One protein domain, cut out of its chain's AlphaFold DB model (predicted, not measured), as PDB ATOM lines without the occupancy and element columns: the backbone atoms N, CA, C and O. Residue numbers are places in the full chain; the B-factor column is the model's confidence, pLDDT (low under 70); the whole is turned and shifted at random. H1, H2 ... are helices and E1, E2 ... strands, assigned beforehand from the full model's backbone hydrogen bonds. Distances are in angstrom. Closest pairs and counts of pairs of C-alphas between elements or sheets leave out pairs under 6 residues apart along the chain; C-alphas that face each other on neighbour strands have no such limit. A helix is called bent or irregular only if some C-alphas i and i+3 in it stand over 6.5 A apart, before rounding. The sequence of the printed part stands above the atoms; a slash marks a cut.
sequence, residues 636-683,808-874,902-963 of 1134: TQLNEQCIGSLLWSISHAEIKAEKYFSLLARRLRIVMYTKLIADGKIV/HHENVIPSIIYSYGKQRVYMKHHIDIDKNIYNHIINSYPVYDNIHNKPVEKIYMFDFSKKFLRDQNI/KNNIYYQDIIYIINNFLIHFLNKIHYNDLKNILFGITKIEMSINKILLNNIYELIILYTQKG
ATOM      1  N   THR A 636     -17.720 -41.988  38.677       89.25
ATOM      2  CA  THR A 636     -17.446 -40.703  38.002       89.25
ATOM      3  C   THR A 636     -18.169 -40.522  36.670       89.25
ATOM      4  O   THR A 636     -18.272 -39.397  36.188       89.25
ATOM      5  N   GLN A 637     -18.670 -41.607  36.078       89.00
ATOM      6  CA  GLN A 637     -19.356 -41.639  34.783       89.00
ATOM      7  C   GLN A 637     -20.886 -41.662  34.937       89.00
ATOM      8  O   GLN A 637     -21.605 -41.354  33.990       89.00
ATOM      9  N   LEU A 638     -21.397 -41.975  36.134       91.12
ATOM     10  CA  LEU A 638     -22.825 -41.915  36.451       91.12
ATOM     11  C   LEU A 638     -23.377 -40.497  36.225       91.12
ATOM     12  O   LEU A 638     -22.948 -39.546  36.884       91.12
ATOM     13  N   ASN A 639     -24.345 -40.367  35.320       89.38
ATOM     14  CA  ASN A 639     -25.162 -39.166  35.127       89.38
ATOM     15  C   ASN A 639     -26.538 -39.329  35.811       89.38
ATOM     16  O   ASN A 639     -26.826 -40.365  36.418       89.38
ATOM     17  N   GLU A 640     -27.403 -38.318  35.718       86.94
ATOM     18  CA  GLU A 640     -28.719 -38.335  36.368       86.94
ATOM     19  C   GLU A 640     -29.642 -39.430  35.817       86.94
ATOM     20  O   GLU A 640     -30.399 -40.016  36.584       86.94
ATOM     21  N   GLN A 641     -29.549 -39.759  34.523       88.25
ATOM     22  CA  GLN A 641     -30.350 -40.815  33.889       88.25
ATOM     23  C   GLN A 641     -29.939 -42.214  34.380       88.25
ATOM     24  O   GLN A 641     -30.799 -43.014  34.753       88.25
ATOM     25  N   CYS A 642     -28.634 -42.500  34.472       91.25
ATOM     26  CA  CYS A 642     -28.122 -43.726  35.090       91.25
ATOM     27  C   CYS A 642     -28.554 -43.817  36.558       91.25
ATOM     28  O   CYS A 642     -29.083 -44.845  36.979       91.25
ATOM     29  N   ILE A 643     -28.387 -42.735  37.330       92.31
ATOM     30  CA  ILE A 643     -28.821 -42.664  38.733       92.31
ATOM     31  C   ILE A 643     -30.329 -42.932  38.845       92.31
ATOM     32  O   ILE A 643     -30.736 -43.778  39.639       92.31
ATOM     33  N   GLY A 644     -31.151 -42.288  38.014       89.88
ATOM     34  CA  GLY A 644     -32.593 -42.506  37.937       89.88
ATOM     35  C   GLY A 644     -32.953 -43.965  37.656       89.88
ATOM     36  O   GLY A 644     -33.690 -44.564  38.435       89.88
ATOM     37  N   SER A 645     -32.382 -44.573  36.609       89.69
ATOM     38  CA  SER A 645     -32.659 -45.973  36.246       89.69
ATOM     39  C   SER A 645     -32.219 -46.967  37.327       89.69
ATOM     40  O   SER A 645     -32.940 -47.928  37.609       89.69
ATOM     41  N   LEU A 646     -31.071 -46.744  37.974       94.31
ATOM     42  CA  LEU A 646     -30.573 -47.595  39.060       94.31
ATOM     43  C   LEU A 646     -31.480 -47.499  40.295       94.31
ATOM     44  O   LEU A 646     -31.967 -48.520  40.783       94.31
ATOM     45  N   LEU A 647     -31.777 -46.281  40.764       92.69
ATOM     46  CA  LEU A 647     -32.658 -46.052  41.915       92.69
ATOM     47  C   LEU A 647     -34.085 -46.557  41.651       92.69
ATOM     48  O   LEU A 647     -34.681 -47.166  42.542       92.69
ATOM     49  N   TRP A 648     -34.605 -46.376  40.431       90.25
ATOM     50  CA  TRP A 648     -35.896 -46.915  39.994       90.25
ATOM     51  C   TRP A 648     -35.909 -48.442  40.046       90.25
ATOM     52  O   TRP A 648     -36.829 -49.017  40.626       90.25
ATOM     53  N   SER A 649     -34.876 -49.103  39.507       90.31
ATOM     54  CA  SER A 649     -34.806 -50.569  39.424       90.31
ATOM     55  C   SER A 649     -34.768 -51.208  40.812       90.31
ATOM     56  O   SER A 649     -35.574 -52.096  41.093       90.31
ATOM     57  N   ILE A 650     -33.912 -50.700  41.708       90.50
ATOM     58  CA  ILE A 650     -33.817 -51.143  43.113       90.50
ATOM     59  C   ILE A 650     -35.154 -50.925  43.838       90.50
ATOM     60  O   ILE A 650     -35.640 -51.807  44.547       90.50
ATOM     61  N   SER A 651     -35.778 -49.760  43.630       88.69
ATOM     62  CA  SER A 651     -37.075 -49.434  44.224       88.69
ATOM     63  C   SER A 651     -38.226 -50.275  43.677       88.69
ATOM     64  O   SER A 651     -39.173 -50.549  44.416       88.69
ATOM     65  N   HIS A 652     -38.176 -50.706  42.415       85.19
ATOM     66  CA  HIS A 652     -39.171 -51.606  41.829       85.19
ATOM     67  C   HIS A 652     -39.036 -53.037  42.356       85.19
ATOM     68  O   HIS A 652     -40.046 -53.632  42.727       85.19
ATOM     69  N   ALA A 653     -37.806 -53.537  42.493       84.62
ATOM     70  CA  ALA A 653     -37.501 -54.858  43.047       84.62
ATOM     71  C   ALA A 653     -37.694 -54.971  44.578       84.62
ATOM     72  O   ALA A 653     -37.371 -55.998  45.162       84.62
ATOM     73  N   GLU A 654     -38.223 -53.940  45.246       86.19
ATOM     74  CA  GLU A 654     -38.481 -53.933  46.696       86.19
ATOM     75  C   GLU A 654     -37.209 -54.188  47.548       86.19
ATOM     76  O   GLU A 654     -37.272 -54.791  48.624       86.19
ATOM     77  N   ILE A 655     -36.045 -53.724  47.071       87.25
ATOM     78  CA  ILE A 655     -34.729 -53.908  47.706       87.25
ATOM     79  C   ILE A 655     -34.363 -52.704  48.585       87.25
ATOM     80  O   ILE A 655     -34.393 -51.553  48.151       87.25
ATOM     81  N   LYS A 656     -33.924 -52.970  49.819       88.56
ATOM     82  CA  LYS A 656     -33.432 -51.985  50.784       88.56
ATOM     83  C   LYS A 656     -31.920 -51.797  50.659       88.56
ATOM     84  O   LYS A 656     -31.154 -52.709  50.968       88.56
ATOM     85  N   ALA A 657     -31.499 -50.601  50.247       89.56
ATOM     86  CA  ALA A 657     -30.108 -50.292  49.903       89.56
ATOM     87  C   ALA A 657     -29.688 -48.861  50.314       89.56
ATOM     88  O   ALA A 657     -29.076 -48.131  49.537       89.56
ATOM     89  N   GLU A 658     -30.000 -48.435  51.546       86.56
ATOM     90  CA  GLU A 658     -29.769 -47.055  52.038       86.56
ATOM     91  C   GLU A 658     -28.327 -46.548  51.830       86.56
ATOM     92  O   GLU A 658     -28.118 -45.399  51.444       86.56
ATOM     93  N   LYS A 659     -27.322 -47.418  52.007       88.12
ATOM     94  CA  LYS A 659     -25.909 -47.096  51.731       88.12
ATOM     95  C   LYS A 659     -25.680 -46.730  50.255       88.12
ATOM     96  O   LYS A 659     -24.953 -45.780  49.981       88.12
ATOM     97  N   TYR A 660     -26.304 -47.450  49.319       92.06
ATOM     98  CA  TYR A 660     -26.150 -47.261  47.869       92.06
ATOM     99  C   TYR A 660     -26.791 -45.943  47.446       92.06
ATOM    100  O   TYR A 660     -26.167 -45.118  46.784       92.06
ATOM    101  N   PHE A 661     -28.004 -45.713  47.950       92.00
ATOM    102  CA  PHE A 661     -28.727 -44.457  47.817       92.00
ATOM    103  C   PHE A 661     -27.874 -43.282  48.330       92.00
ATOM    104  O   PHE A 661     -27.721 -42.304  47.612       92.00
ATOM    105  N   SER A 662     -27.193 -43.395  49.479       89.62
ATOM    106  CA  SER A 662     -26.303 -42.317  49.951       89.62
ATOM    107  C   SER A 662     -25.131 -42.002  49.003       89.62
ATOM    108  O   SER A 662     -24.784 -40.836  48.830       89.62
ATOM    109  N   LEU A 663     -24.561 -43.010  48.324       92.44
ATOM    110  CA  LEU A 663     -23.512 -42.785  47.321       92.44
ATOM    111  C   LEU A 663     -24.069 -42.122  46.053       92.44
ATOM    112  O   LEU A 663     -23.423 -41.231  45.499       92.44
ATOM    113  N   LEU A 664     -25.258 -42.527  45.594       94.06
ATOM    114  CA  LEU A 664     -25.878 -41.933  44.409       94.06
ATOM    115  C   LEU A 664     -26.406 -40.515  44.665       94.06
ATOM    116  O   LEU A 664     -26.283 -39.674  43.779       94.06
ATOM    117  N   ALA A 665     -26.900 -40.210  45.869       91.25
ATOM    118  CA  ALA A 665     -27.253 -38.849  46.283       91.25
ATOM    119  C   ALA A 665     -26.036 -37.920  46.196       91.25
ATOM    120  O   ALA A 665     -26.107 -36.848  45.601       91.25
ATOM    121  N   ARG A 666     -24.892 -38.371  46.722       90.44
ATOM    122  CA  ARG A 666     -23.620 -37.650  46.645       90.44
ATOM    123  C   ARG A 666     -23.172 -37.386  45.210       90.44
ATOM    124  O   ARG A 666     -22.797 -36.263  44.883       90.44
ATOM    125  N   ARG A 667     -23.254 -38.396  44.338       92.19
ATOM    126  CA  ARG A 667     -22.905 -38.234  42.921       92.19
ATOM    127  C   ARG A 667     -23.839 -37.246  42.230       92.19
ATOM    128  O   ARG A 667     -23.365 -36.382  41.501       92.19
ATOM    129  N   LEU A 668     -25.140 -37.343  42.495       91.69
ATOM    130  CA  LEU A 668     -26.142 -36.433  41.955       91.69
ATOM    131  C   LEU A 668     -25.897 -34.983  42.405       91.69
ATOM    132  O   LEU A 668     -25.969 -34.088  41.573       91.69
ATOM    133  N   ARG A 669     -25.517 -34.757  43.672       89.19
ATOM    134  CA  ARG A 669     -25.166 -33.426  44.206       89.19
ATOM    135  C   ARG A 669     -24.000 -32.810  43.429       89.19
ATOM    136  O   ARG A 669     -24.090 -31.654  43.037       89.19
ATOM    137  N   ILE A 670     -22.959 -33.596  43.143       88.12
ATOM    138  CA  ILE A 670     -21.805 -33.160  42.336       88.12
ATOM    139  C   ILE A 670     -22.230 -32.833  40.893       88.12
ATOM    140  O   ILE A 670     -21.924 -31.751  40.403       88.12
ATOM    141  N   VAL A 671     -22.968 -33.730  40.222       88.75
ATOM    142  CA  VAL A 671     -23.404 -33.523  38.823       88.75
ATOM    143  C   VAL A 671     -24.294 -32.283  38.695       88.75
ATOM    144  O   VAL A 671     -24.055 -31.444  37.825       88.75
ATOM    145  N   MET A 672     -25.279 -32.128  39.582       86.25
ATOM    146  CA  MET A 672     -26.170 -30.968  39.583       86.25
ATOM    147  C   MET A 672     -25.419 -29.670  39.886       86.25
ATOM    148  O   MET A 672     -25.654 -28.689  39.193       86.25
ATOM    149  N   TYR A 673     -24.477 -29.663  40.836       85.81
ATOM    150  CA  TYR A 673     -23.646 -28.483  41.110       85.81
ATOM    151  C   TYR A 673     -22.862 -28.043  39.867       85.81
ATOM    152  O   TYR A 673     -22.970 -26.891  39.454       85.81
ATOM    153  N   THR A 674     -22.166 -28.973  39.198       85.19
ATOM    154  CA  THR A 674     -21.400 -28.649  37.979       85.19
ATOM    155  C   THR A 674     -22.270 -28.103  36.842       85.19
ATOM    156  O   THR A 674     -21.825 -27.222  36.113       85.19
ATOM    157  N   LYS A 675     -23.522 -28.567  36.714       84.62
ATOM    158  CA  LYS A 675     -24.471 -28.030  35.728       84.62
ATOM    159  C   LYS A 675     -25.041 -26.675  36.136       84.62
ATOM    160  O   LYS A 675     -25.135 -25.799  35.295       84.62
ATOM    161  N   LEU A 676     -25.374 -26.465  37.409       84.69
ATOM    162  CA  LEU A 676     -25.930 -25.190  37.877       84.69
ATOM    163  C   LEU A 676     -24.900 -24.046  37.867       84.69
ATOM    164  O   LEU A 676     -25.302 -22.897  37.704       84.69
ATOM    165  N   ILE A 677     -23.596 -24.346  37.963       82.94
ATOM    166  CA  ILE A 677     -22.527 -23.382  37.644       82.94
ATOM    167  C   ILE A 677     -22.492 -23.088  36.137       82.94
ATOM    168  O   ILE A 677     -22.475 -21.925  35.750       82.94
ATOM    169  N   ALA A 678     -22.501 -24.120  35.284       84.00
ATOM    170  CA  ALA A 678     -22.451 -23.949  33.826       84.00
ATOM    171  C   ALA A 678     -23.681 -23.204  33.263       84.00
ATOM    172  O   ALA A 678     -23.548 -22.417  32.333       84.00
ATOM    173  N   ASP A 679     -24.853 -23.397  33.873       80.31
ATOM    174  CA  ASP A 679     -26.093 -22.656  33.613       80.31
ATOM    175  C   ASP A 679     -26.057 -21.200  34.151       80.31
ATOM    176  O   ASP A 679     -27.046 -20.479  34.012       80.31
ATOM    177  N   GLY A 680     -24.996 -20.777  34.853       78.19
ATOM    178  CA  GLY A 680     -24.886 -19.462  35.505       78.19
ATOM    179  C   GLY A 680     -25.795 -19.255  36.730       78.19
ATOM    180  O   GLY A 680     -25.849 -18.162  37.286       78.19
ATOM    181  N   LYS A 681     -26.514 -20.294  37.174       80.06
ATOM    182  CA  LYS A 681     -27.535 -20.231  38.240       80.06
ATOM    183  C   LYS A 681     -26.956 -20.228  39.656       80.06
ATOM    184  O   LYS A 681     -27.669 -19.878  40.596       80.06
ATOM    185  N   ILE A 682     -25.703 -20.652  39.817       78.44
ATOM    186  CA  ILE A 682     -24.949 -20.625  41.075       78.44
ATOM    187  C   ILE A 682     -23.564 -20.041  40.785       78.44
ATOM    188  O   ILE A 682     -22.866 -20.504  39.885       78.44
ATOM    189  N   VAL A 683     -23.158 -19.037  41.565       70.56
ATOM    190  CA  VAL A 683     -21.821 -18.434  41.470       70.56
ATOM    191  C   VAL A 683     -20.787 -19.415  42.019       70.56
ATOM    192  O   VAL A 683     -20.931 -19.883  43.147       70.56
ATOM    193  N   HIS A 808     -34.204 -33.120  29.615       53.59
ATOM    194  CA  HIS A 808     -33.717 -32.313  30.725       53.59
ATOM    195  C   HIS A 808     -33.748 -33.094  32.053       53.59
ATOM    196  O   HIS A 808     -34.675 -33.849  32.351       53.59
ATOM    197  N   HIS A 809     -32.724 -32.868  32.885       55.16
ATOM    198  CA  HIS A 809     -32.546 -33.478  34.215       55.16
ATOM    199  C   HIS A 809     -33.784 -33.321  35.122       55.16
ATOM    200  O   HIS A 809     -34.088 -34.170  35.959       55.16
ATOM    201  N   GLU A 810     -34.507 -32.239  34.870       58.16
ATOM    202  CA  GLU A 810     -35.736 -31.720  35.454       58.16
ATOM    203  C   GLU A 810     -36.841 -32.799  35.550       58.16
ATOM    204  O   GLU A 810     -37.483 -32.919  36.594       58.16
ATOM    205  N   ASN A 811     -36.963 -33.684  34.550       68.31
ATOM    206  CA  ASN A 811     -37.923 -34.803  34.544       68.31
ATOM    207  C   ASN A 811     -37.486 -36.012  35.399       68.31
ATOM    208  O   ASN A 811     -38.316 -36.807  35.839       68.31
ATOM    209  N   VAL A 812     -36.184 -36.178  35.660       81.44
ATOM    210  CA  VAL A 812     -35.640 -37.363  36.353       81.44
ATOM    211  C   VAL A 812     -35.608 -37.164  37.875       81.44
ATOM    212  O   VAL A 812     -35.833 -38.108  38.639       81.44
ATOM    213  N   ILE A 813     -35.381 -35.929  38.340       87.44
ATOM    214  CA  ILE A 813     -35.290 -35.593  39.772       87.44
ATOM    215  C   ILE A 813     -36.542 -35.991  40.592       87.44
ATOM    216  O   ILE A 813     -36.358 -36.562  41.671       87.44
ATOM    217  N   PRO A 814     -37.798 -35.801  40.136       89.31
ATOM    218  CA  PRO A 814     -38.985 -36.248  40.876       89.31
ATOM    219  C   PRO A 814     -39.018 -37.762  41.124       89.31
ATOM    220  O   PRO A 814     -39.278 -38.208  42.244       89.31
ATOM    221  N   SER A 815     -38.685 -38.561  40.103       88.75
ATOM    222  CA  SER A 815     -38.608 -40.028  40.198       88.75
ATOM    223  C   SER A 815     -37.477 -40.496  41.123       88.75
ATOM    224  O   SER A 815     -37.614 -41.489  41.850       88.75
ATOM    225  N   ILE A 816     -36.371 -39.748  41.154       91.50
ATOM    226  CA  ILE A 816     -35.281 -39.935  42.115       91.50
ATOM    227  C   ILE A 816     -35.785 -39.651  43.541       91.50
ATOM    228  O   ILE A 816     -35.684 -40.529  44.398       91.50
ATOM    229  N   ILE A 817     -36.387 -38.483  43.797       91.62
ATOM    230  CA  ILE A 817     -36.926 -38.076  45.111       91.62
ATOM    231  C   ILE A 817     -37.953 -39.099  45.638       91.62
ATOM    232  O   ILE A 817     -37.854 -39.545  46.786       91.62
ATOM    233  N   TYR A 818     -38.872 -39.556  44.785       91.44
ATOM    234  CA  TYR A 818     -39.825 -40.626  45.098       91.44
ATOM    235  C   TYR A 818     -39.134 -41.939  45.503       91.44
ATOM    236  O   TYR A 818     -39.548 -42.596  46.463       91.44
ATOM    237  N   SER A 819     -38.037 -42.304  44.831       91.06
ATOM    238  CA  SER A 819     -37.263 -43.511  45.148       91.06
ATOM    239  C   SER A 819     -36.615 -43.445  46.539       91.06
ATOM    240  O   SER A 819     -36.662 -44.438  47.271       91.06
ATOM    241  N   TYR A 820     -36.074 -42.289  46.955       91.19
ATOM    242  CA  TYR A 820     -35.606 -42.091  48.341       91.19
ATOM    243  C   TYR A 820     -36.763 -42.192  49.343       91.19
ATOM    244  O   TYR A 820     -36.613 -42.831  50.386       91.19
ATOM    245  N   GLY A 821     -37.935 -41.642  49.007       87.81
ATOM    246  CA  GLY A 821     -39.155 -41.828  49.791       87.81
ATOM    247  C   GLY A 821     -39.496 -43.306  50.001       87.81
ATOM    248  O   GLY A 821     -39.733 -43.731  51.132       87.81
ATOM    249  N   LYS A 822     -39.452 -44.127  48.941       87.19
ATOM    250  CA  LYS A 822     -39.792 -45.558  49.027       87.19
ATOM    251  C   LYS A 822     -38.822 -46.351  49.922       87.19
ATOM    252  O   LYS A 822     -39.287 -47.169  50.721       87.19
ATOM    253  N   GLN A 823     -37.509 -46.084  49.859       87.12
ATOM    254  CA  GLN A 823     -36.483 -46.753  50.695       87.12
ATOM    255  C   GLN A 823     -36.749 -46.656  52.206       87.12
ATOM    256  O   GLN A 823     -36.416 -47.580  52.962       87.12
ATOM    257  N   ARG A 824     -37.352 -45.548  52.659       78.12
ATOM    258  CA  ARG A 824     -37.627 -45.286  54.078       78.12
ATOM    259  C   ARG A 824     -38.869 -46.011  54.613       78.12
ATOM    260  O   ARG A 824     -39.047 -46.035  55.830       78.12
ATOM    261  N   VAL A 825     -39.709 -46.610  53.755       65.06
ATOM    262  CA  VAL A 825     -41.030 -47.126  54.176       65.06
ATOM    263  C   VAL A 825     -41.318 -48.581  53.783       65.06
ATOM    264  O   VAL A 825     -41.763 -49.330  54.648       65.06
ATOM    265  N   TYR A 826     -41.066 -49.013  52.537       59.84
ATOM    266  CA  TYR A 826     -41.512 -50.338  52.059       59.84
ATOM    267  C   TYR A 826     -40.501 -51.022  51.128       59.84
ATOM    268  O   TYR A 826     -40.550 -50.844  49.911       59.84
ATOM    269  N   MET A 827     -39.621 -51.840  51.710       74.25
ATOM    270  CA  MET A 827     -38.690 -52.741  51.016       74.25
ATOM    271  C   MET A 827     -38.601 -54.065  51.794       74.25
ATOM    272  O   MET A 827     -38.617 -54.041  53.025       74.25
ATOM    273  N   LYS A 828     -38.520 -55.202  51.093       75.00
ATOM    274  CA  LYS A 828     -38.509 -56.565  51.668       75.00
ATOM    275  C   LYS A 828     -37.117 -57.191  51.705       75.00
ATOM    276  O   LYS A 828     -36.774 -57.878  52.662       75.00
ATOM    277  N   HIS A 829     -36.334 -56.984  50.650       78.00
ATOM    278  CA  HIS A 829     -35.041 -57.642  50.461       78.00
ATOM    279  C   HIS A 829     -33.915 -56.722  50.925       78.00
ATOM    280  O   HIS A 829     -34.040 -55.506  50.841       78.00
ATOM    281  N   HIS A 830     -32.808 -57.281  51.405       79.69
ATOM    282  CA  HIS A 830     -31.632 -56.518  51.824       79.69
ATOM    283  C   HIS A 830     -30.440 -56.874  50.941       79.69
ATOM    284  O   HIS A 830     -30.256 -58.043  50.610       79.69
ATOM    285  N   ILE A 831     -29.639 -55.867  50.593       83.50
ATOM    286  CA  ILE A 831     -28.378 -56.025  49.864       83.50
ATOM    287  C   ILE A 831     -27.289 -55.243  50.590       83.50
ATOM    288  O   ILE A 831     -27.504 -54.101  51.009       83.50
ATOM    289  N   ASP A 832     -26.124 -55.869  50.735       77.50
ATOM    290  CA  ASP A 832     -24.917 -55.209  51.208       77.50
ATOM    291  C   ASP A 832     -24.056 -54.709  50.038       77.50
ATOM    292  O   ASP A 832     -24.247 -55.045  48.872       77.50
ATOM    293  N   ILE A 833     -23.131 -53.810  50.356       83.50
ATOM    294  CA  ILE A 833     -22.231 -53.164  49.393       83.50
ATOM    295  C   ILE A 833     -20.819 -53.429  49.875       83.50
ATOM    296  O   ILE A 833     -20.582 -53.388  51.090       83.50
ATOM    297  N   ASP A 834     -19.880 -53.633  48.953       84.94
ATOM    298  CA  ASP A 834     -18.473 -53.735  49.304       84.94
ATOM    299  C   ASP A 834     -18.056 -52.495  50.110       84.94
ATOM    300  O   ASP A 834     -18.015 -51.354  49.637       84.94
ATOM    301  N   LYS A 835     -17.740 -52.754  51.379       85.06
ATOM    302  CA  LYS A 835     -17.306 -51.766  52.360       85.06
ATOM    303  C   LYS A 835     -16.051 -51.021  51.894       85.06
ATOM    304  O   LYS A 835     -15.869 -49.869  52.276       85.06
ATOM    305  N   ASN A 836     -15.202 -51.651  51.085       86.81
ATOM    306  CA  ASN A 836     -14.005 -51.042  50.518       86.81
ATOM    307  C   ASN A 836     -14.377 -50.012  49.447       86.81
ATOM    308  O   ASN A 836     -13.929 -48.873  49.544       86.81
ATOM    309  N   ILE A 837     -15.257 -50.370  48.502       86.19
ATOM    310  CA  ILE A 837     -15.763 -49.459  47.459       86.19
ATOM    311  C   ILE A 837     -16.522 -48.284  48.097       86.19
ATOM    312  O   ILE A 837     -16.240 -47.126  47.797       86.19
ATOM    313  N   TYR A 838     -17.419 -48.564  49.049       86.81
ATOM    314  CA  TYR A 838     -18.168 -47.542  49.792       86.81
ATOM    315  C   TYR A 838     -17.247 -46.563  50.546       86.81
ATOM    316  O   TYR A 838     -17.428 -45.349  50.454       86.81
ATOM    317  N   ASN A 839     -16.233 -47.070  51.258       85.38
ATOM    318  CA  ASN A 839     -15.264 -46.224  51.962       85.38
ATOM    319  C   ASN A 839     -14.369 -45.437  50.992       85.38
ATOM    320  O   ASN A 839     -14.067 -44.280  51.264       85.38
ATOM    321  N   HIS A 840     -13.946 -46.046  49.880       87.38
ATOM    322  CA  HIS A 840     -13.150 -45.377  48.852       87.38
ATOM    323  C   HIS A 840     -13.917 -44.179  48.289       87.38
ATOM    324  O   HIS A 840     -13.423 -43.061  48.345       87.38
ATOM    325  N   ILE A 841     -15.160 -44.383  47.841       86.81
ATOM    326  CA  ILE A 841     -15.994 -43.314  47.277       86.81
ATOM    327  C   ILE A 841     -16.228 -42.184  48.292       86.81
ATOM    328  O   ILE A 841     -16.045 -41.021  47.945       86.81
ATOM    329  N   ILE A 842     -16.571 -42.487  49.548       84.75
ATOM    330  CA  ILE A 842     -16.800 -41.435  50.559       84.75
ATOM    331  C   ILE A 842     -15.530 -40.632  50.877       84.75
ATOM    332  O   ILE A 842     -15.632 -39.435  51.134       84.75
ATOM    333  N   ASN A 843     -14.354 -41.263  50.837       84.38
ATOM    334  CA  ASN A 843     -13.081 -40.594  51.108       84.38
ATOM    335  C   ASN A 843     -12.530 -39.830  49.887       84.38
ATOM    336  O   ASN A 843     -11.885 -38.804  50.067       84.38
ATOM    337  N   SER A 844     -12.759 -40.325  48.665       83.44
ATOM    338  CA  SER A 844     -12.322 -39.687  47.412       83.44
ATOM    339  C   SER A 844     -13.224 -38.536  46.972       83.44
ATOM    340  O   SER A 844     -12.757 -37.640  46.280       83.44
ATOM    341  N   TYR A 845     -14.500 -38.561  47.365       80.69
ATOM    342  CA  TYR A 845     -15.479 -37.519  47.065       80.69
ATOM    343  C   TYR A 845     -16.010 -36.930  48.380       80.69
ATOM    344  O   TYR A 845     -17.139 -37.236  48.787       80.69
ATOM    345  N   PRO A 846     -15.210 -36.112  49.096       68.62
ATOM    346  CA  PRO A 846     -15.768 -35.197  50.081       68.62
ATOM    347  C   PRO A 846     -16.735 -34.241  49.372       68.62
ATOM    348  O   PRO A 846     -16.595 -33.967  48.181       68.62
ATOM    349  N   VAL A 847     -17.727 -33.736  50.099       61.38
ATOM    350  CA  VAL A 847     -18.600 -32.675  49.595       61.38
ATOM    351  C   VAL A 847     -18.602 -31.568  50.627       61.38
ATOM    352  O   VAL A 847     -18.857 -31.830  51.802       61.38
ATOM    353  N   TYR A 848     -18.275 -30.359  50.189       54.88
ATOM    354  CA  TYR A 848     -18.290 -29.172  51.029       54.88
ATOM    355  C   TYR A 848     -19.730 -28.669  51.164       54.88
ATOM    356  O   TYR A 848     -20.491 -28.657  50.194       54.88
ATOM    357  N   ASP A 849     -20.127 -28.280  52.375       53.41
ATOM    358  CA  ASP A 849     -21.486 -27.791  52.651       53.41
ATOM    359  C   ASP A 849     -21.658 -26.284  52.377       53.41
ATOM    360  O   ASP A 849     -22.766 -25.760  52.499       53.41
ATOM    361  N   ASN A 850     -20.595 -25.620  51.912       44.94
ATOM    362  CA  ASN A 850     -20.574 -24.224  51.482       44.94
ATOM    363  C   ASN A 850     -21.320 -24.037  50.148       44.94
ATOM    364  O   ASN A 850     -20.709 -24.016  49.088       44.94
ATOM    365  N   ILE A 851     -22.647 -23.891  50.210       37.47
ATOM    366  CA  ILE A 851     -23.379 -22.986  49.311       37.47
ATOM    367  C   ILE A 851     -24.436 -22.263  50.158       37.47
ATOM    368  O   ILE A 851     -25.302 -22.898  50.761       37.47
ATOM    369  N   HIS A 852     -24.343 -20.934  50.176       39.91
ATOM    370  CA  HIS A 852     -25.258 -19.951  50.773       39.91
ATOM    371  C   HIS A 852     -25.598 -20.021  52.276       39.91
ATOM    372  O   HIS A 852     -26.526 -20.681  52.749       39.91
ATOM    373  N   ASN A 853     -24.934 -19.121  53.006       43.69
ATOM    374  CA  ASN A 853     -25.331 -18.634  54.324       43.69
ATOM    375  C   ASN A 853     -26.603 -17.762  54.268       43.69
ATOM    376  O   ASN A 853     -26.559 -16.655  53.732       43.69
ATOM    377  N   LYS A 854     -27.694 -18.211  54.903       32.41
ATOM    378  CA  LYS A 854     -28.680 -17.400  55.662       32.41
ATOM    379  C   LYS A 854     -29.686 -18.334  56.369       32.41
ATOM    380  O   LYS A 854     -29.849 -19.483  55.940       32.41
ATOM    381  N   PRO A 855     -30.373 -17.899  57.443       40.69
ATOM    382  CA  PRO A 855     -31.397 -18.698  58.115       40.69
ATOM    383  C   PRO A 855     -32.695 -18.732  57.291       40.69
ATOM    384  O   PRO A 855     -33.674 -18.067  57.605       40.69
ATOM    385  N   VAL A 856     -32.699 -19.527  56.219       55.59
ATOM    386  CA  VAL A 856     -33.912 -19.865  55.460       55.59
ATOM    387  C   VAL A 856     -34.928 -20.514  56.403       55.59
ATOM    388  O   VAL A 856     -34.596 -21.515  57.050       55.59
ATOM    389  N   GLU A 857     -36.157 -19.989  56.457       68.06
ATOM    390  CA  GLU A 857     -37.243 -20.600  57.230       68.06
ATOM    391  C   GLU A 857     -37.463 -22.050  56.781       68.06
ATOM    392  O   GLU A 857     -37.736 -22.332  55.611       68.06
ATOM    393  N   LYS A 858     -37.309 -22.984  57.726       75.38
ATOM    394  CA  LYS A 858     -37.283 -24.423  57.457       75.38
ATOM    395  C   LYS A 858     -38.424 -25.137  58.168       75.38
ATOM    396  O   LYS A 858     -38.412 -25.291  59.387       75.38
ATOM    397  N   ILE A 859     -39.382 -25.621  57.384       77.56
ATOM    398  CA  ILE A 859     -40.550 -26.371  57.852       77.56
ATOM    399  C   ILE A 859     -40.203 -27.867  57.865       77.56
ATOM    400  O   ILE A 859     -39.726 -28.409  56.866       77.56
ATOM    401  N   TYR A 860     -40.410 -28.549  58.995       79.19
ATOM    402  CA  TYR A 860     -40.026 -29.955  59.161       79.19
ATOM    403  C   TYR A 860     -41.145 -30.921  58.755       79.19
ATOM    404  O   TYR A 860     -42.079 -31.167  59.519       79.19
ATOM    405  N   MET A 861     -41.026 -31.526  57.571       78.19
ATOM    406  CA  MET A 861     -41.949 -32.567  57.126       78.19
ATOM    407  C   MET A 861     -41.728 -33.883  57.857       78.19
ATOM    408  O   MET A 861     -40.604 -34.315  58.117       78.19
ATOM    409  N   PHE A 862     -42.831 -34.572  58.111       75.31
ATOM    410  CA  PHE A 862     -42.852 -35.944  58.584       75.31
ATOM    411  C   PHE A 862     -44.105 -36.649  58.082       75.31
ATOM    412  O   PHE A 862     -45.131 -36.021  57.854       75.31
ATOM    413  N   ASP A 863     -44.018 -37.968  57.966       72.69
ATOM    414  CA  ASP A 863     -45.102 -38.818  57.496       72.69
ATOM    415  C   ASP A 863     -46.309 -38.795  58.457       72.69
ATOM    416  O   ASP A 863     -46.318 -39.498  59.479       72.69
ATOM    417  N   PHE A 864     -47.325 -37.975  58.153       66.12
ATOM    418  CA  PHE A 864     -48.478 -37.768  59.037       66.12
ATOM    419  C   PHE A 864     -49.300 -39.049  59.250       66.12
ATOM    420  O   PHE A 864     -49.840 -39.261  60.339       66.12
ATOM    421  N   SER A 865     -49.304 -39.980  58.286       63.09
ATOM    422  CA  SER A 865     -50.042 -41.244  58.421       63.09
ATOM    423  C   SER A 865     -49.537 -42.104  59.591       63.09
ATOM    424  O   SER A 865     -50.304 -42.880  60.151       63.09
ATOM    425  N   LYS A 866     -48.277 -41.935  60.030       57.44
ATOM    426  CA  LYS A 866     -47.716 -42.597  61.229       57.44
ATOM    427  C   LYS A 866     -48.194 -41.988  62.553       57.44
ATOM    428  O   LYS A 866     -47.968 -42.594  63.601       57.44
ATOM    429  N   LYS A 867     -48.784 -40.788  62.529       51.97
ATOM    430  CA  LYS A 867     -49.543 -40.230  63.656       51.97
ATOM    431  C   LYS A 867     -50.967 -40.785  63.606       51.97
ATOM    432  O   LYS A 867     -51.353 -41.506  64.514       51.97
ATOM    433  N   PHE A 868     -51.672 -40.578  62.493       48.72
ATOM    434  CA  PHE A 868     -53.060 -41.019  62.305       48.72
ATOM    435  C   PHE A 868     -53.277 -42.513  62.621       48.72
ATOM    436  O   PHE A 868     -54.087 -42.845  63.476       48.72
ATOM    437  N   LEU A 869     -52.477 -43.419  62.037       48.53
ATOM    438  CA  LEU A 869     -52.555 -44.869  62.304       48.53
ATOM    439  C   LEU A 869     -52.218 -45.262  63.751       48.53
ATOM    440  O   LEU A 869     -52.508 -46.380  64.169       48.53
ATOM    441  N   ARG A 870     -51.545 -44.384  64.500       46.28
ATOM    442  CA  ARG A 870     -51.170 -44.633  65.893       46.28
ATOM    443  C   ARG A 870     -52.251 -44.173  66.859       46.28
ATOM    444  O   ARG A 870     -52.470 -44.849  67.862       46.28
ATOM    445  N   ASP A 871     -52.879 -43.051  66.529       44.06
ATOM    446  CA  ASP A 871     -53.939 -42.412  67.298       44.06
ATOM    447  C   ASP A 871     -55.291 -43.124  67.039       44.06
ATOM    448  O   ASP A 871     -56.073 -43.292  67.965       44.06
ATOM    449  N   GLN A 872     -55.511 -43.671  65.831       44.28
ATOM    450  CA  GLN A 872     -56.604 -44.601  65.486       44.28
ATOM    451  C   GLN A 872     -56.150 -46.080  65.452       44.28
ATOM    452  O   GLN A 872     -56.531 -46.837  64.558       44.28
ATOM    453  N   ASN A 873     -55.282 -46.518  66.371       42.91
ATOM    454  CA  ASN A 873     -54.719 -47.880  66.348       42.91
ATOM    455  C   ASN A 873     -55.823 -48.959  66.391       42.91
ATOM    456  O   ASN A 873     -56.371 -49.263  67.447       42.91
ATOM    457  N   ILE A 874     -56.113 -49.584  65.243       42.66
ATOM    458  CA  ILE A 874     -57.298 -50.445  65.031       42.66
ATOM    459  C   ILE A 874     -57.359 -51.663  65.979       42.66
ATOM    460  O   ILE A 874     -58.434 -52.233  66.151       42.66
ATOM    461  N   LYS A 902     -30.389 -39.856  63.618       41.88
ATOM    462  CA  LYS A 902     -29.490 -40.973  63.285       41.88
ATOM    463  C   LYS A 902     -29.752 -41.606  61.920       41.88
ATOM    464  O   LYS A 902     -28.805 -42.084  61.303       41.88
ATOM    465  N   ASN A 903     -30.994 -41.579  61.440       48.44
ATOM    466  CA  ASN A 903     -31.353 -42.156  60.141       48.44
ATOM    467  C   ASN A 903     -31.100 -41.190  58.972       48.44
ATOM    468  O   ASN A 903     -30.871 -41.642  57.853       48.44
ATOM    469  N   ASN A 904     -31.087 -39.875  59.214       59.38
ATOM    470  CA  ASN A 904     -30.940 -38.888  58.140       59.38
ATOM    471  C   ASN A 904     -29.541 -38.856  57.485       59.38
ATOM    472  O   ASN A 904     -29.417 -38.261  56.421       59.38
ATOM    473  N   ILE A 905     -28.516 -39.529  58.037       69.19
ATOM    474  CA  ILE A 905     -27.143 -39.557  57.481       69.19
ATOM    475  C   ILE A 905     -27.130 -40.036  56.017       69.19
ATOM    476  O   ILE A 905     -26.557 -39.380  55.154       69.19
ATOM    477  N   TYR A 906     -27.826 -41.134  55.698       81.31
ATOM    478  CA  TYR A 906     -27.890 -41.651  54.322       81.31
ATOM    479  C   TYR A 906     -28.720 -40.779  53.362       81.31
ATOM    480  O   TYR A 906     -28.727 -41.032  52.160       81.31
ATOM    481  N   TYR A 907     -29.401 -39.754  53.885       86.25
ATOM    482  CA  TYR A 907     -30.259 -38.839  53.137       86.25
ATOM    483  C   TYR A 907     -29.709 -37.398  53.104       86.25
ATOM    484  O   TYR A 907     -30.338 -36.543  52.492       86.25
ATOM    485  N   GLN A 908     -28.550 -37.105  53.717       85.00
ATOM    486  CA  GLN A 908     -27.997 -35.739  53.793       85.00
ATOM    487  C   GLN A 908     -27.850 -35.089  52.410       85.00
ATOM    488  O   GLN A 908     -28.388 -34.007  52.185       85.00
ATOM    489  N   ASP A 909     -27.201 -35.778  51.468       86.69
ATOM    490  CA  ASP A 909     -26.936 -35.234  50.133       86.69
ATOM    491  C   ASP A 909     -28.230 -35.039  49.301       86.69
ATOM    492  O   ASP A 909     -28.333 -34.055  48.573       86.69
ATOM    493  N   ILE A 910     -29.271 -35.877  49.460       89.94
ATOM    494  CA  ILE A 910     -30.569 -35.663  48.776       89.94
ATOM    495  C   ILE A 910     -31.412 -34.568  49.449       89.94
ATOM    496  O   ILE A 910     -32.053 -33.782  48.757       89.94
ATOM    497  N   ILE A 911     -31.360 -34.444  50.780       87.88
ATOM    498  CA  ILE A 911     -31.993 -33.339  51.522       87.88
ATOM    499  C   ILE A 911     -31.372 -31.996  51.102       87.88
ATOM    500  O   ILE A 911     -32.097 -31.011  50.967       87.88
ATOM    501  N   TYR A 912     -30.060 -31.961  50.851       86.12
ATOM    502  CA  TYR A 912     -29.358 -30.793  50.317       86.12
ATOM    503  C   TYR A 912     -29.820 -30.448  48.892       86.12
ATOM    504  O   TYR A 912     -30.237 -29.317  48.651       86.12
ATOM    505  N   ILE A 913     -29.822 -31.423  47.972       88.31
ATOM    506  CA  ILE A 913     -30.313 -31.246  46.588       88.31
ATOM    507  C   ILE A 913     -31.741 -30.691  46.575       88.31
ATOM    508  O   ILE A 913     -32.023 -29.733  45.859       88.31
ATOM    509  N   ILE A 914     -32.638 -31.260  47.385       89.38
ATOM    510  CA  ILE A 914     -34.028 -30.803  47.468       89.38
ATOM    511  C   ILE A 914     -34.084 -29.348  47.944       89.38
ATOM    512  O   ILE A 914     -34.748 -28.543  47.310       89.38
ATOM    513  N   ASN A 915     -33.385 -28.985  49.023       86.50
ATOM    514  CA  ASN A 915     -33.476 -27.634  49.589       86.50
ATOM    515  C   ASN A 915     -32.845 -26.539  48.721       86.50
ATOM    516  O   ASN A 915     -33.359 -25.422  48.714       86.50
ATOM    517  N   ASN A 916     -31.738 -26.852  48.041       83.69
ATOM    518  CA  ASN A 916     -30.886 -25.849  47.404       83.69
ATOM    519  C   ASN A 916     -30.979 -25.870  45.873       83.69
ATOM    520  O   ASN A 916     -30.881 -24.821  45.255       83.69
ATOM    521  N   PHE A 917     -31.172 -27.037  45.245       86.38
ATOM    522  CA  PHE A 917     -31.136 -27.159  43.783       86.38
ATOM    523  C   PHE A 917     -32.525 -27.236  43.142       86.38
ATOM    524  O   PHE A 917     -32.711 -26.684  42.062       86.38
ATOM    525  N   LEU A 918     -33.512 -27.868  43.794       88.56
ATOM    526  CA  LEU A 918     -34.845 -28.107  43.207       88.56
ATOM    527  C   LEU A 918     -35.567 -26.818  42.769       88.56
ATOM    528  O   LEU A 918     -36.291 -26.823  41.778       88.56
ATOM    529  N   ILE A 919     -35.339 -25.709  43.479       87.44
ATOM    530  CA  ILE A 919     -35.958 -24.410  43.181       87.44
ATOM    531  C   ILE A 919     -35.529 -23.838  41.816       87.44
ATOM    532  O   ILE A 919     -36.328 -23.181  41.158       87.44
ATOM    533  N   HIS A 920     -34.320 -24.154  41.335       85.00
ATOM    534  CA  HIS A 920     -33.757 -23.620  40.086       85.00
ATOM    535  C   HIS A 920     -34.350 -24.226  38.795       85.00
ATOM    536  O   HIS A 920     -33.965 -23.823  37.695       85.00
ATOM    537  N   PHE A 921     -35.246 -25.211  38.908       85.12
ATOM    538  CA  PHE A 921     -35.921 -25.835  37.763       85.12
ATOM    539  C   PHE A 921     -37.359 -26.298  38.054       85.12
ATOM    540  O   PHE A 921     -37.975 -26.941  37.204       85.12
ATOM    541  N   LEU A 922     -37.922 -25.955  39.220       86.69
ATOM    542  CA  LEU A 922     -39.243 -26.411  39.665       86.69
ATOM    543  C   LEU A 922     -40.349 -26.148  38.624       86.69
ATOM    544  O   LEU A 922     -41.146 -27.037  38.334       86.69
ATOM    545  N   ASN A 923     -40.339 -24.963  38.007       84.38
ATOM    546  CA  ASN A 923     -41.346 -24.511  37.037       84.38
ATOM    547  C   ASN A 923     -41.347 -25.307  35.718       84.38
ATOM    548  O   ASN A 923     -42.271 -25.166  34.925       84.38
ATOM    549  N   LYS A 924     -40.320 -26.129  35.469       84.81
ATOM    550  CA  LYS A 924     -40.222 -27.002  34.291       84.81
ATOM    551  C   LYS A 924     -40.540 -28.467  34.597       84.81
ATOM    552  O   LYS A 924     -40.560 -29.296  33.692       84.81
ATOM    553  N   ILE A 925     -40.765 -28.806  35.865       85.56
ATOM    554  CA  ILE A 925     -41.143 -30.162  36.254       85.56
ATOM    555  C   ILE A 925     -42.572 -30.418  35.780       85.56
ATOM    556  O   ILE A 925     -43.495 -29.671  36.113       85.56
ATOM    557  N   HIS A 926     -42.749 -31.501  35.026       87.06
ATOM    558  CA  HIS A 926     -44.043 -31.941  34.523       87.06
ATOM    559  C   HIS A 926     -45.093 -32.019  35.655       87.06
ATOM    560  O   HIS A 926     -44.841 -32.606  36.709       87.06
ATOM    561  N   TYR A 927     -46.282 -31.438  35.442       87.69
ATOM    562  CA  TYR A 927     -47.322 -31.233  36.470       87.69
ATOM    563  C   TYR A 927     -47.654 -32.502  37.277       87.69
ATOM    564  O   TYR A 927     -47.886 -32.459  38.491       87.69
ATOM    565  N   ASN A 928     -47.632 -33.656  36.608       87.94
ATOM    566  CA  ASN A 928     -47.953 -34.957  37.179       87.94
ATOM    567  C   ASN A 928     -46.892 -35.468  38.172       87.94
ATOM    568  O   ASN A 928     -47.171 -36.368  38.958       87.94
ATOM    569  N   ASP A 929     -45.681 -34.913  38.157       89.06
ATOM    570  CA  ASP A 929     -44.548 -35.353  38.971       89.06
ATOM    571  C   ASP A 929     -44.390 -34.579  40.287       89.06
ATOM    572  O   ASP A 929     -43.685 -35.033  41.193       89.06
ATOM    573  N   LEU A 930     -45.147 -33.495  40.493       90.88
ATOM    574  CA  LEU A 930     -45.219 -32.817  41.796       90.88
ATOM    575  C   LEU A 930     -45.685 -33.774  42.916       90.88
ATOM    576  O   LEU A 930     -45.172 -33.722  44.036       90.88
ATOM    577  N   LYS A 931     -46.558 -34.745  42.602       91.12
ATOM    578  CA  LYS A 931     -46.964 -35.824  43.530       91.12
ATOM    579  C   LYS A 931     -45.774 -36.677  44.007       91.12
ATOM    580  O   LYS A 931     -45.732 -37.097  45.162       91.12
ATOM    581  N   ASN A 932     -44.789 -36.906  43.134       91.56
ATOM    582  CA  ASN A 932     -43.608 -37.727  43.400       91.56
ATOM    583  C   ASN A 932     -42.624 -36.980  44.317       91.56
ATOM    584  O   ASN A 932     -42.061 -37.582  45.236       91.56
ATOM    585  N   ILE A 933     -42.511 -35.657  44.141       91.94
ATOM    586  CA  ILE A 933     -41.785 -34.754  45.046       91.94
ATOM    587  C   ILE A 933     -42.433 -34.749  46.438       91.94
ATOM    588  O   ILE A 933     -41.759 -35.057  47.422       91.94
ATOM    589  N   LEU A 934     -43.739 -34.469  46.530       91.06
ATOM    590  CA  LEU A 934     -44.467 -34.410  47.807       91.06
ATOM    591  C   LEU A 934     -44.402 -35.737  48.582       91.06
ATOM    592  O   LEU A 934     -44.108 -35.747  49.782       91.06
ATOM    593  N   PHE A 935     -44.605 -36.872  47.901       90.44
ATOM    594  CA  PHE A 935     -44.441 -38.196  48.504       90.44
ATOM    595  C   PHE A 935     -43.006 -38.424  48.994       90.44
ATOM    596  O   PHE A 935     -42.801 -38.868  50.124       90.44
ATOM    597  N   GLY A 936     -42.001 -38.121  48.166       89.06
ATOM    598  CA  GLY A 936     -40.604 -38.321  48.536       89.06
ATOM    599  C   GLY A 936     -40.224 -37.516  49.775       89.06
ATOM    600  O   GLY A 936     -39.764 -38.091  50.756       89.06
ATOM    601  N   ILE A 937     -40.495 -36.211  49.782       88.50
ATOM    602  CA  ILE A 937     -40.138 -35.314  50.890       88.50
ATOM    603  C   ILE A 937     -40.844 -35.708  52.201       88.50
ATOM    604  O   ILE A 937     -40.195 -35.791  53.249       88.50
ATOM    605  N   THR A 938     -42.149 -36.006  52.164       86.00
ATOM    606  CA  THR A 938     -42.897 -36.430  53.365       86.00
ATOM    607  C   THR A 938     -42.395 -37.761  53.922       86.00
ATOM    608  O   THR A 938     -42.205 -37.883  55.136       86.00
ATOM    609  N   LYS A 939     -42.104 -38.748  53.060       85.69
ATOM    610  CA  LYS A 939     -41.576 -40.055  53.487       85.69
ATOM    611  C   LYS A 939     -40.095 -40.029  53.881       85.69
ATOM    612  O   LYS A 939     -39.708 -40.846  54.717       85.69
ATOM    613  N   ILE A 940     -39.284 -39.105  53.349       85.50
ATOM    614  CA  ILE A 940     -37.892 -38.860  53.778       85.50
ATOM    615  C   ILE A 940     -37.842 -38.262  55.196       85.50
ATOM    616  O   ILE A 940     -36.871 -38.513  55.905       85.50
ATOM    617  N   GLU A 941     -38.892 -37.557  55.640       82.94
ATOM    618  CA  GLU A 941     -38.992 -36.878  56.947       82.94
ATOM    619  C   GLU A 941     -37.840 -35.863  57.162       82.94
ATOM    620  O   GLU A 941     -36.867 -36.104  57.891       82.94
ATOM    621  N   MET A 942     -37.926 -34.732  56.454       79.75
ATOM    622  CA  MET A 942     -36.873 -33.715  56.335       79.75
ATOM    623  C   MET A 942     -37.390 -32.280  56.489       79.75
ATOM    624  O   MET A 942     -38.554 -31.985  56.234       79.75
ATOM    625  N   SER A 943     -36.491 -31.360  56.842       80.81
ATOM    626  CA  SER A 943     -36.731 -29.917  56.740       80.81
ATOM    627  C   SER A 943     -36.683 -29.447  55.283       80.81
ATOM    628  O   SER A 943     -35.664 -29.669  54.626       80.81
ATOM    629  N   ILE A 944     -37.730 -28.761  54.817       84.12
ATOM    630  CA  ILE A 944     -37.740 -28.005  53.554       84.12
ATOM    631  C   ILE A 944     -37.625 -26.509  53.849       84.12
ATOM    632  O   ILE A 944     -38.243 -26.022  54.794       84.12
ATOM    633  N   ASN A 945     -36.926 -25.776  52.990       84.81
ATOM    634  CA  ASN A 945     -37.165 -24.364  52.709       84.81
ATOM    635  C   ASN A 945     -38.676 -24.089  52.513       84.81
ATOM    636  O   ASN A 945     -39.314 -24.704  51.657       84.81
ATOM    637  N   LYS A 946     -39.236 -23.160  53.295       85.12
ATOM    638  CA  LYS A 946     -40.640 -22.719  53.220       85.12
ATOM    639  C   LYS A 946     -41.024 -22.174  51.843       85.12
ATOM    640  O   LYS A 946     -42.098 -22.501  51.357       85.12
ATOM    641  N   ILE A 947     -40.133 -21.414  51.202       87.00
ATOM    642  CA  ILE A 947     -40.359 -20.838  49.867       87.00
ATOM    643  C   ILE A 947     -40.571 -21.973  48.860       87.00
ATOM    644  O   ILE A 947     -41.605 -22.045  48.217       87.00
ATOM    645  N   LEU A 948     -39.662 -22.951  48.821       89.88
ATOM    646  CA  LEU A 948     -39.780 -24.114  47.937       89.88
ATOM    647  C   LEU A 948     -41.101 -24.888  48.123       89.88
ATOM    648  O   LEU A 948     -41.647 -25.389  47.145       89.88
ATOM    649  N   LEU A 949     -41.620 -24.990  49.352       89.25
ATOM    650  CA  LEU A 949     -42.925 -25.610  49.598       89.25
ATOM    651  C   LEU A 949     -44.077 -24.771  49.022       89.25
ATOM    652  O   LEU A 949     -44.954 -25.333  48.371       89.25
ATOM    653  N   ASN A 950     -44.055 -23.452  49.229       89.25
ATOM    654  CA  ASN A 950     -45.060 -22.538  48.686       89.25
ATOM    655  C   ASN A 950     -45.060 -22.554  47.149       89.25
ATOM    656  O   ASN A 950     -46.111 -22.762  46.554       89.25
ATOM    657  N   ASN A 951     -43.893 -22.493  46.502       90.94
ATOM    658  CA  ASN A 951     -43.791 -22.572  45.042       90.94
ATOM    659  C   ASN A 951     -44.347 -23.907  44.487       90.94
ATOM    660  O   ASN A 951     -44.951 -23.929  43.416       90.94
ATOM    661  N   ILE A 952     -44.191 -25.033  45.205       91.88
ATOM    662  CA  ILE A 952     -44.825 -26.316  44.827       91.88
ATOM    663  C   ILE A 952     -46.357 -26.216  44.914       91.88
ATOM    664  O   ILE A 952     -47.060 -26.774  44.072       91.88
ATOM    665  N   TYR A 953     -46.878 -25.526  45.928       92.38
ATOM    666  CA  TYR A 953     -48.312 -25.328  46.135       92.38
ATOM    667  C   TYR A 953     -48.941 -24.395  45.089       92.38
ATOM    668  O   TYR A 953     -49.993 -24.721  44.540       92.38
ATOM    669  N   GLU A 954     -48.273 -23.292  44.759       92.06
ATOM    670  CA  GLU A 954     -48.676 -22.352  43.705       92.06
ATOM    671  C   GLU A 954     -48.727 -23.039  42.332       92.06
ATOM    672  O   GLU A 954     -49.725 -22.924  41.620       92.06
ATOM    673  N   LEU A 955     -47.714 -23.850  41.992       92.31
ATOM    674  CA  LEU A 955     -47.713 -24.645  40.758       92.31
ATOM    675  C   LEU A 955     -48.848 -25.679  40.715       92.31
ATOM    676  O   LEU A 955     -49.423 -25.891  39.651       92.31
ATOM    677  N   ILE A 956     -49.211 -26.304  41.841       93.69
ATOM    678  CA  ILE A 956     -50.370 -27.215  41.898       93.69
ATOM    679  C   ILE A 956     -51.662 -26.466  41.556       93.69
ATOM    680  O   ILE A 956     -52.422 -26.941  40.710       93.69
ATOM    681  N   ILE A 957     -51.889 -25.296  42.165       92.19
ATOM    682  CA  ILE A 957     -53.077 -24.470  41.907       92.19
ATOM    683  C   ILE A 957     -53.112 -24.063  40.426       92.19
ATOM    684  O   ILE A 957     -54.092 -24.359  39.739       92.19
ATOM    685  N   LEU A 958     -52.010 -23.515  39.902       92.00
ATOM    686  CA  LEU A 958     -51.870 -23.094  38.504       92.00
ATOM    687  C   LEU A 958     -52.093 -24.247  37.510       92.00
ATOM    688  O   LEU A 958     -52.766 -24.068  36.495       92.00
ATOM    689  N   TYR A 959     -51.584 -25.452  37.785       91.19
ATOM    690  CA  TYR A 959     -51.791 -26.615  36.915       91.19
ATOM    691  C   TYR A 959     -53.208 -27.210  37.011       91.19
ATOM    692  O   TYR A 959     -53.685 -27.775  36.023       91.19
ATOM    693  N   THR A 960     -53.915 -27.054  38.139       90.19
ATOM    694  CA  THR A 960     -55.358 -27.364  38.210       90.19
ATOM    695  C   THR A 960     -56.227 -26.318  37.515       90.19
ATOM    696  O   THR A 960     -57.154 -26.698  36.806       90.19
ATOM    697  N   GLN A 961     -55.894 -25.026  37.615       88.69
ATOM    698  CA  GLN A 961     -56.565 -23.954  36.867       88.69
ATOM    699  C   GLN A 961     -56.404 -24.139  35.349       88.69
ATOM    700  O   GLN A 961     -57.369 -23.999  34.607       88.69
ATOM    701  N   LYS A 962     -55.214 -24.555  34.888       89.50
ATOM    702  CA  LYS A 962     -54.943 -24.920  33.483       89.50
ATOM    703  C   LYS A 962     -55.507 -26.286  33.052       89.50
ATOM    704  O   LYS A 962     -55.250 -26.716  31.932       89.50
ATOM    705  N   GLY A 963     -56.232 -26.995  33.918       86.62
ATOM    706  CA  GLY A 963     -56.938 -28.232  33.570       86.62
ATOM    707  C   GLY A 963     -56.070 -29.449  33.219       86.62
ATOM    708  O   GLY A 963     -56.578 -30.401  32.633       86.62
TER     709      GLY A 963
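AT A GLANCE: This is residues 636 to 683, 808 to 874 and 902 to 963 of the 1134 residues of an uncharacterized protein of Plasmodium falciparum Santa Lucia (UniProt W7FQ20). Four helices, H1, H2, H3 and H6, stand side by side as an up-and-down bundle, each running against the one before it in the chain. H4 packs on H2 on one side of this bundle; on the other side H7 packs on H3 and H8 on H7, while a tiny sheet of E1 and E2 lies near the last residues of H6 and the first of H8, and residues 866 to 874 stick out as an arm that includes most of H5. The printed part has 177 residues with eight named helices and two named strands, in the order H1, H2, H3, H4, E1, H5, H6, H7, E2, H8; the class is mostly helix, and the sheet E1 - E2 is antiparallel. The whole is compact, with a radius of gyration of the C-alphas of 16.7 A and spans of 52 by 50 by 32 A.

IN THESE COORDINATES: The sheet consists of E1, residues 858 to 860, and E2, residues 943 to 945. The bundle helices are H1, residues 640 to 652, 17.8 A long; H2, residues 658 to 678, the longest at 30.3 A; H3, residues 809 to 823, 21.5 A; and H6, residues 902 to 916, 22.0 A. Outside the bundle are H4, residues 835 to 844; H5, residues 865 to 871; H7, residues 927 to 940, 21.1 A; and H8, residues 946 to 961, 22.9 A. H1 begins at C-alpha 640 (-28.719, -38.335, 36.368), E2 begins at C-alpha 943 (-36.731, -29.917, 56.740), and H8 ends at C-alpha 961 (-56.565, -23.954, 36.867). H6 is irregular, with C-alphas 906 and 909 7.7 A apart, and H3 only just so, with C-alphas 811 and 814 6.6 A apart.

HOW THE PARTS SIT: In the antiparallel pair E1 and E2, N 859 and O 944 are within hydrogen-bond range at 2.9 A, as are N 944 and O 859 at 2.9 A. The closest C-alphas of H6 and E2 are those of Asn 915 and Asn 945, 5.8 A apart; those of E1 and H8 are Lys 858 and Lys 946, 5.7 A apart. H6 touches H2, closest at the C-alphas of Ser 662 and Tyr 906, 4.7 A, at a shallow tilt of 20 degrees, the same way. H2 is the hub, touching three helices. H1 and H2 form a helical hairpin, opposite ways at a shallow tilt of 24 degrees, with C-alphas 643 and 664 closest at 6.4 A. H2 touches H4 with residues 659 to 663 alone, closest at C-alphas 663 and 841, 7.5 A. H1 and H3 touch, with C-alphas 644 and 816 closest at 5.6 A. H3 and H6 are close but not clearly touching, closest at C-alphas 817 and 910, 7.7 A. H3 touches H7, closest at the C-alphas of Gly 821 and Gly 936, 4.0 A, at a tilt of 36 degrees, only just steep. H7 touches H8 with residues 927 to 930 alone, closest at C-alphas 927 and 959, 6.4 A. H5 touches no helix. Every O i to N i+4 pair is within hydrogen-bond range in H1, H2, H4 and H8; the counts are 9 of 11 in H3, 2 of 3 in H5, 7 of 11 in H6 and 8 of 10 in H7.

THE WHOLE: The two C-alphas farthest apart are those of Ala 678 and Ile 874, 53.8 A. Residues 684 to 807 are not printed, with 21.2 A from C-alpha 683 to C-alpha 808, nor are residues 875 to 901, with 29.4 A from C-alpha 874 to C-alpha 902. The links H3 to H4 and H4 to E1 are long; in the first, residues 829 to 830 pair in parallel with residues 655 to 656. The mean pLDDT of the printed part is 80.3, and 33 residues are under 70, among them 846 to 857 and 864 to 874.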